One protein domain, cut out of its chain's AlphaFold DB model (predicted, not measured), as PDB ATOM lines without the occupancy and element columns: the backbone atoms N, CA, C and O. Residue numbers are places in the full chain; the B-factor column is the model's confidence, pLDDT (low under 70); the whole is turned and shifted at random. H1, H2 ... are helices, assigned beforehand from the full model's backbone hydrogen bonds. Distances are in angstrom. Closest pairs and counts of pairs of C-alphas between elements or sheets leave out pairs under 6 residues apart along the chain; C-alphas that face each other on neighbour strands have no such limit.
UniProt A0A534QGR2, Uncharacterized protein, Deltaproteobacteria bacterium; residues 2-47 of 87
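Overview. This is residues 2 to 47 of the 87 residues of an uncharacterized protein of Deltaproteobacteria bacterium (UniProt A0A534QGR2). A long helix, H1, is followed by a shorter one, H2, in a stepped rod: the link folds back, the first part of H2 packs on the last part of H1, and H2 then runs onward. Both far arms, residues 2 to 14 and 37 to 47, stand free. The printed part has 46 residues with two named helices, H1 then H2, and no named strand; the class is all helix. It is extended, with a radius of gyration of the C-alphas of 15.5 A and spans of 54 by 19 by 8 A.

Along the chain. Find C-alpha 2 at (14.945, -18.536, -20.434); from there H1, residues 2 to 24, runs 33.0 A to C-alpha 24 at (34.120, 1.271, -38.488). H2, residues 29 to 45, runs 24.4 A and ends at C-alpha 45 at (21.372, 8.781, -61.984).

Arrangement. Look at Asn 19 and Gly 29, whose C-alphas, 4.5 A apart, are the closest of H1 and H2. The helices touch through residues 18 to 23 of H1 and 29 to 33 of H2 alone. They run the same way at a steep tilt of 43 degrees. In H1 and H2 every O i to N i+4 pair is within hydrogen-bond range.

Size, cuts and confidence. The C-alphas of Glu 2 and Val 47, the two farthest apart, are 54.7 A from each other. The printed part has no cut, and the link from H1 to H2 is tight. The mean pLDDT of the printed part is 90.0, and no printed residue is under 70.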
ATOM      1  N   GLU A   2      13.489 -18.708 -20.266       80.88
ATOM      2  CA  GLU A   2      14.945 -18.536 -20.434       80.88
ATOM      3  C   GLU A   2      15.442 -18.657 -21.886       80.88
ATOM      4  O   GLU A   2      16.291 -17.876 -22.303       80.88
ATOM      5  N   ASP A   3      14.889 -19.574 -22.688       84.94
ATOM      6  CA  ASP A   3      15.305 -19.718 -24.094       84.94
ATOM      7  C   ASP A   3      14.912 -18.516 -24.968       84.94
ATOM      8  O   ASP A   3      15.682 -18.125 -25.842       84.94
ATOM      9  N   MET A   4      13.762 -17.882 -24.701       83.62
ATOM     10  CA  MET A   4      13.351 -16.656 -25.404       83.62
ATOM     11  C   MET A   4      14.237 -15.467 -25.030       83.62
ATOM     12  O   MET A   4      14.610 -14.685 -25.899       83.62
ATOM     13  N   VAL A   5      14.606 -15.344 -23.752       89.44
ATOM     14  CA  VAL A   5      15.553 -14.314 -23.295       89.44
ATOM     15  C   VAL A   5      16.903 -14.505 -23.989       89.44
ATOM     16  O   VAL A   5      17.400 -13.582 -24.624       89.44
ATOM     17  N   ARG A   6      17.426 -15.737 -24.002       91.62
ATOM     18  CA  ARG A   6      18.698 -16.069 -24.657       91.62
ATOM     19  C   ARG A   6      18.688 -15.780 -26.160       91.62
ATOM     20  O   ARG A   6      19.660 -15.247 -26.688       91.62
ATOM     21  N   GLN A   7      17.603 -16.122 -26.857       89.31
ATOM     22  CA  GLN A   7      17.441 -15.800 -28.279       89.31
ATOM     23  C   GLN A   7      17.393 -14.288 -28.524       89.31
ATOM     24  O   GLN A   7      17.975 -13.799 -29.490       89.31
ATOM     25  N   THR A   8      16.746 -13.541 -27.632       91.94
ATOM     26  CA  THR A   8      16.663 -12.080 -27.722       91.94
ATOM     27  C   THR A   8      18.045 -11.445 -27.533       91.94
ATOM     28  O   THR A   8      18.448 -10.610 -28.342       91.94
ATOM     29  N   ASP A   9      18.824 -11.912 -26.555       93.56
ATOM     30  CA  ASP A   9      20.200 -11.455 -26.320       93.56
ATOM     31  C   ASP A   9      21.117 -11.727 -27.521       93.56
ATOM     32  O   ASP A   9      21.938 -10.888 -27.896       93.56
ATOM     33  N   GLN A  10      20.968 -12.889 -28.166       94.00
ATOM     34  CA  GLN A  10      21.723 -13.224 -29.376       94.00
ATOM     35  C   GLN A  10      21.435 -12.245 -30.522       94.00
ATOM     36  O   GLN A  10      22.368 -11.789 -31.185       94.00
ATOM     37  N   ILE A  11      20.167 -11.880 -30.729       92.69
ATOM     38  CA  ILE A  11      19.758 -10.927 -31.770       92.69
ATOM     39  C   ILE A  11      20.289  -9.521 -31.469       92.69
ATOM     40  O   ILE A  11      20.787  -8.844 -32.374       92.69
ATOM     41  N   ILE A  12      20.235  -9.085 -30.208       93.00
ATOM     42  CA  ILE A  12      20.759  -7.780 -29.785       93.00
ATOM     43  C   ILE A  12      22.268  -7.707 -30.030       93.00
ATOM     44  O   ILE A  12      22.748  -6.768 -30.667       93.00
ATOM     45  N   ASN A  13      23.015  -8.721 -29.588       94.31
ATOM     46  CA  ASN A  13      24.466  -8.771 -29.766       94.31
ATOM     47  C   ASN A  13      24.861  -8.774 -31.244       94.31
ATOM     48  O   ASN A  13      25.767  -8.044 -31.645       94.31
ATOM     49  N   PHE A  14      24.149  -9.542 -32.067       91.19
ATOM     50  CA  PHE A  14      24.354  -9.556 -33.510       91.19
ATOM     51  C   PHE A  14      24.097  -8.183 -34.149       91.19
ATOM     52  O   PHE A  14      24.903  -7.707 -34.948       91.19
ATOM     53  N   THR A  15      23.012  -7.513 -33.759       89.19
ATOM     54  CA  THR A  15      22.647  -6.187 -34.281       89.19
ATOM     55  C   THR A  15      23.677  -5.126 -33.887       89.19
ATOM     56  O   THR A  15      24.078  -4.307 -34.717       89.19
ATOM     57  N   ASN A  16      24.171  -5.172 -32.648       91.75
ATOM     58  CA  ASN A  16      25.230  -4.283 -32.169       91.75
ATOM     59  C   ASN A  16      26.543  -4.498 -32.926       91.75
ATOM     60  O   ASN A  16      27.196  -3.530 -33.308       91.75
ATOM     61  N   GLU A  17      26.909  -5.752 -33.185       92.88
ATOM     62  CA  GLU A  17      28.115  -6.087 -33.939       92.88
ATOM     63  C   GLU A  17      28.026  -5.620 -35.401       92.88
ATOM     64  O   GLU A  17      28.990  -5.062 -35.925       92.88
ATOM     65  N   ILE A  18      26.866  -5.771 -36.051       90.62
ATOM     66  CA  ILE A  18      26.632  -5.204 -37.388       90.62
ATOM     67  C   ILE A  18      26.800  -3.685 -37.363       90.62
ATOM     68  O   ILE A  18      27.551  -3.141 -38.171       90.62
ATOM     69  N   ASN A  19      26.144  -2.996 -36.429       89.81
ATOM     70  CA  ASN A  19      26.242  -1.542 -36.331       89.81
ATOM     71  C   ASN A  19      27.677  -1.081 -36.063       89.81
ATOM     72  O   ASN A  19      28.108  -0.095 -36.655       89.81
ATOM     73  N   ARG A  20      28.438  -1.813 -35.239       91.62
ATOM     74  CA  ARG A  20      29.853  -1.528 -34.978       91.62
ATOM     75  C   ARG A  20      30.693  -1.628 -36.249       91.62
ATOM     76  O   ARG A  20      31.415  -0.690 -36.562       91.62
ATOM     77  N   ARG A  21      30.564  -2.718 -37.012       92.25
ATOM     78  CA  ARG A  21      31.302  -2.913 -38.276       92.25
ATOM     79  C   ARG A  21      30.962  -1.852 -39.318       92.25
ATOM     80  O   ARG A  21      31.839  -1.392 -40.039       92.25
ATOM     81  N   ILE A  22      29.695  -1.451 -39.402       90.00
ATOM     82  CA  ILE A  22      29.272  -0.381 -40.314       90.00
ATOM     83  C   ILE A  22      29.833   0.976 -39.846       90.00
ATOM     84  O   ILE A  22      30.328   1.752 -40.664       90.00
ATOM     85  N   ALA A  23      29.861   1.226 -38.533       90.38
ATOM     86  CA  ALA A  23      30.464   2.423 -37.949       90.38
ATOM     87  C   ALA A  23      31.988   2.490 -38.137       90.38
ATOM     88  O   ALA A  23      32.519   3.578 -38.347       90.38
ATOM     89  N   GLU A  24      32.691   1.353 -38.138       92.38
ATOM     90  CA  GLU A  24      34.120   1.271 -38.488       92.38
ATOM     91  C   GLU A  24      34.390   1.773 -39.924       92.38
ATOM     92  O   GLU A  24      35.453   2.327 -40.191       92.38
ATOM     93  N   ALA A  25      33.410   1.667 -40.832       87.81
ATOM     94  CA  ALA A  25      33.459   2.240 -42.181       87.81
ATOM     95  C   ALA A  25      32.985   3.711 -42.251       87.81
ATOM     96  O   ALA A  25      32.829   4.260 -43.341       87.81
ATOM     97  N   GLY A  26      32.738   4.356 -41.105       88.81
ATOM     98  CA  GLY A  26      32.265   5.741 -41.011       88.81
ATOM     99  C   GLY A  26      30.770   5.923 -41.286       88.81
ATOM    100  O   GLY A  26      30.318   7.053 -41.459       88.81
ATOM    101  N   ILE A  27      29.995   4.835 -41.340       91.50
ATOM    102  CA  ILE A  27      28.565   4.860 -41.657       91.50
ATOM    103  C   ILE A  27      27.764   4.570 -40.384       91.50
ATOM    104  O   ILE A  27      28.034   3.618 -39.655       91.50
ATOM    105  N   THR A  28      26.744   5.373 -40.096       88.50
ATOM    106  CA  THR A  28      25.916   5.174 -38.899       88.50
ATOM    107  C   THR A  28      24.888   4.068 -39.131       88.50
ATOM    108  O   THR A  28      23.767   4.327 -39.567       88.50
ATOM    109  N   GLY A  29      25.282   2.831 -38.825       86.69
ATOM    110  CA  GLY A  29      24.403   1.662 -38.842       86.69
ATOM    111  C   GLY A  29      23.768   1.357 -40.204       86.69
ATOM    112  O   GLY A  29      24.118   1.921 -41.242       86.69
ATOM    113  N   VAL A  30      22.817   0.424 -40.200       86.25
ATOM    114  CA  VAL A  30      22.182  -0.077 -41.432       86.25
ATOM    115  C   VAL A  30      21.361   1.003 -42.150       86.25
ATOM    116  O   VAL A  30      21.408   1.086 -43.374       86.25
ATOM    117  N   GLU A  31      20.653   1.869 -41.423       87.38
ATOM    118  CA  GLU A  31      19.880   2.969 -42.026       87.38
ATOM    119  C   GLU A  31      20.780   3.964 -42.768       87.38
ATOM    120  O   GLU A  31      20.468   4.371 -43.888       87.38
ATOM    121  N   GLY A  32      21.941   4.301 -42.191       89.12
ATOM    122  CA  GLY A  32      22.938   5.138 -42.852       89.12
ATOM    123  C   GLY A  32      23.478   4.500 -44.131       89.12
ATOM    124  O   GLY A  32      23.694   5.196 -45.122       89.12
ATOM    125  N   LEU A  33      23.636   3.172 -44.143       89.62
ATOM    126  CA  LEU A  33      24.081   2.430 -45.322       89.62
ATOM    127  C   LEU A  33      23.056   2.502 -46.464       89.62
ATOM    128  O   LEU A  33      23.431   2.730 -47.614       89.62
ATOM    129  N   VAL A  34      21.765   2.359 -46.149       92.12
ATOM    130  CA  VAL A  34      20.678   2.502 -47.134       92.12
ATOM    131  C   VAL A  34      20.613   3.936 -47.662       92.12
ATOM    132  O   VAL A  34      20.563   4.143 -48.873       92.12
ATOM    133  N   GLY A  35      20.708   4.931 -46.775       93.88
ATOM    134  CA  GLY A  35      20.739   6.338 -47.173       93.88
ATOM    135  C   GLY A  35      21.918   6.673 -48.092       93.88
ATOM    136  O   GLY A  35      21.748   7.391 -49.077       93.88
ATOM    137  N   LEU A  36      23.103   6.117 -47.822       92.81
ATOM    138  CA  LEU A  36      24.281   6.284 -48.675       92.81
ATOM    139  C   LEU A  36      24.074   5.659 -50.061       92.81
ATOM    140  O   LEU A  36      24.439   6.267 -51.068       92.81
ATOM    141  N   TYR A  37      23.466   4.472 -50.124       92.12
ATOM    142  CA  TYR A  37      23.135   3.826 -51.391       92.12
ATOM    143  C   TYR A  37      22.177   4.679 -52.231       92.12
ATOM    144  O   TYR A  37      22.427   4.888 -53.419       92.12
ATOM    145  N   ASP A  38      21.124   5.229 -51.626       94.44
ATOM    146  CA  ASP A  38      20.172   6.083 -52.338       94.44
ATOM    147  C   ASP A  38      20.815   7.390 -52.817       94.44
ATOM    148  O   ASP A  38      20.562   7.828 -53.942       94.44
ATOM    149  N   GLN A  39      21.697   7.991 -52.012       93.50
ATOM    150  CA  GLN A  39      22.471   9.168 -52.416       93.50
ATOM    151  C   GLN A  39      23.394   8.859 -53.597       93.50
ATOM    152  O   GLN A  39      23.394   9.607 -54.576       93.50
ATOM    153  N   LEU A  40      24.132   7.746 -53.541       91.81
ATOM    154  CA  LEU A  40      25.006   7.293 -54.623       91.81
ATOM    155  C   LEU A  40      24.206   7.027 -55.898       91.81
ATOM    156  O   LEU A  40      24.549   7.536 -56.963       91.81
ATOM    157  N   ARG A  41      23.109   6.274 -55.789       90.62
ATOM    158  CA  ARG A  41      22.223   5.958 -56.910       90.62
ATOM    159  C   ARG A  41      21.624   7.221 -57.523       90.62
ATOM    160  O   ARG A  41      21.575   7.334 -58.742       90.62
ATOM    161  N   SER A  42      21.182   8.166 -56.699       91.94
ATOM    162  CA  SER A  42      20.635   9.448 -57.150       91.94
ATOM    163  C   SER A  42      21.695  10.299 -57.850       91.94
ATOM    164  O   SER A  42      21.445  10.826 -58.930       91.94
ATOM    165  N   ALA A  43      22.896  10.401 -57.276       86.81
ATOM    166  CA  ALA A  43      24.005  11.143 -57.867       86.81
ATOM    167  C   ALA A  43      24.446  10.542 -59.208       86.81
ATOM    168  O   ALA A  43      24.567  11.273 -60.187       86.81
ATOM    169  N   LEU A  44      24.607   9.217 -59.277       86.06
ATOM    170  CA  LEU A  44      24.922   8.511 -60.520       86.06
ATOM    171  C   LEU A  44      23.781   8.606 -61.535       86.06
ATOM    172  O   LEU A  44      24.039   8.754 -62.718       86.06
ATOM    173  N   GLY A  45      22.522   8.598 -61.098       85.75
ATOM    174  CA  GLY A  45      21.372   8.781 -61.984       85.75
ATOM    175  C   GLY A  45      21.287  10.172 -62.625       85.75
ATOM    176  O   GLY A  45      20.631  10.321 -63.652       85.75
ATOM    177  N   LYS A  46      21.941  11.188 -62.044       88.00
ATOM    178  CA  LYS A  46      22.013  12.549 -62.606       88.00
ATOM    179  C   LYS A  46      23.078  12.705 -63.687       88.00
ATOM    180  O   LYS A  46      23.051  13.707 -64.393       88.00
ATOM    181  N   VAL A  47      24.017  11.768 -63.780       85.00
ATOM    182  CA  VAL A  47      25.097  11.792 -64.766       85.00
ATOM    183  C   VAL A  47      24.855  10.643 -65.727       85.00
ATOM    184  O   VAL A  47      24.944   9.480 -65.337       85.00
TER     185      VAL A  47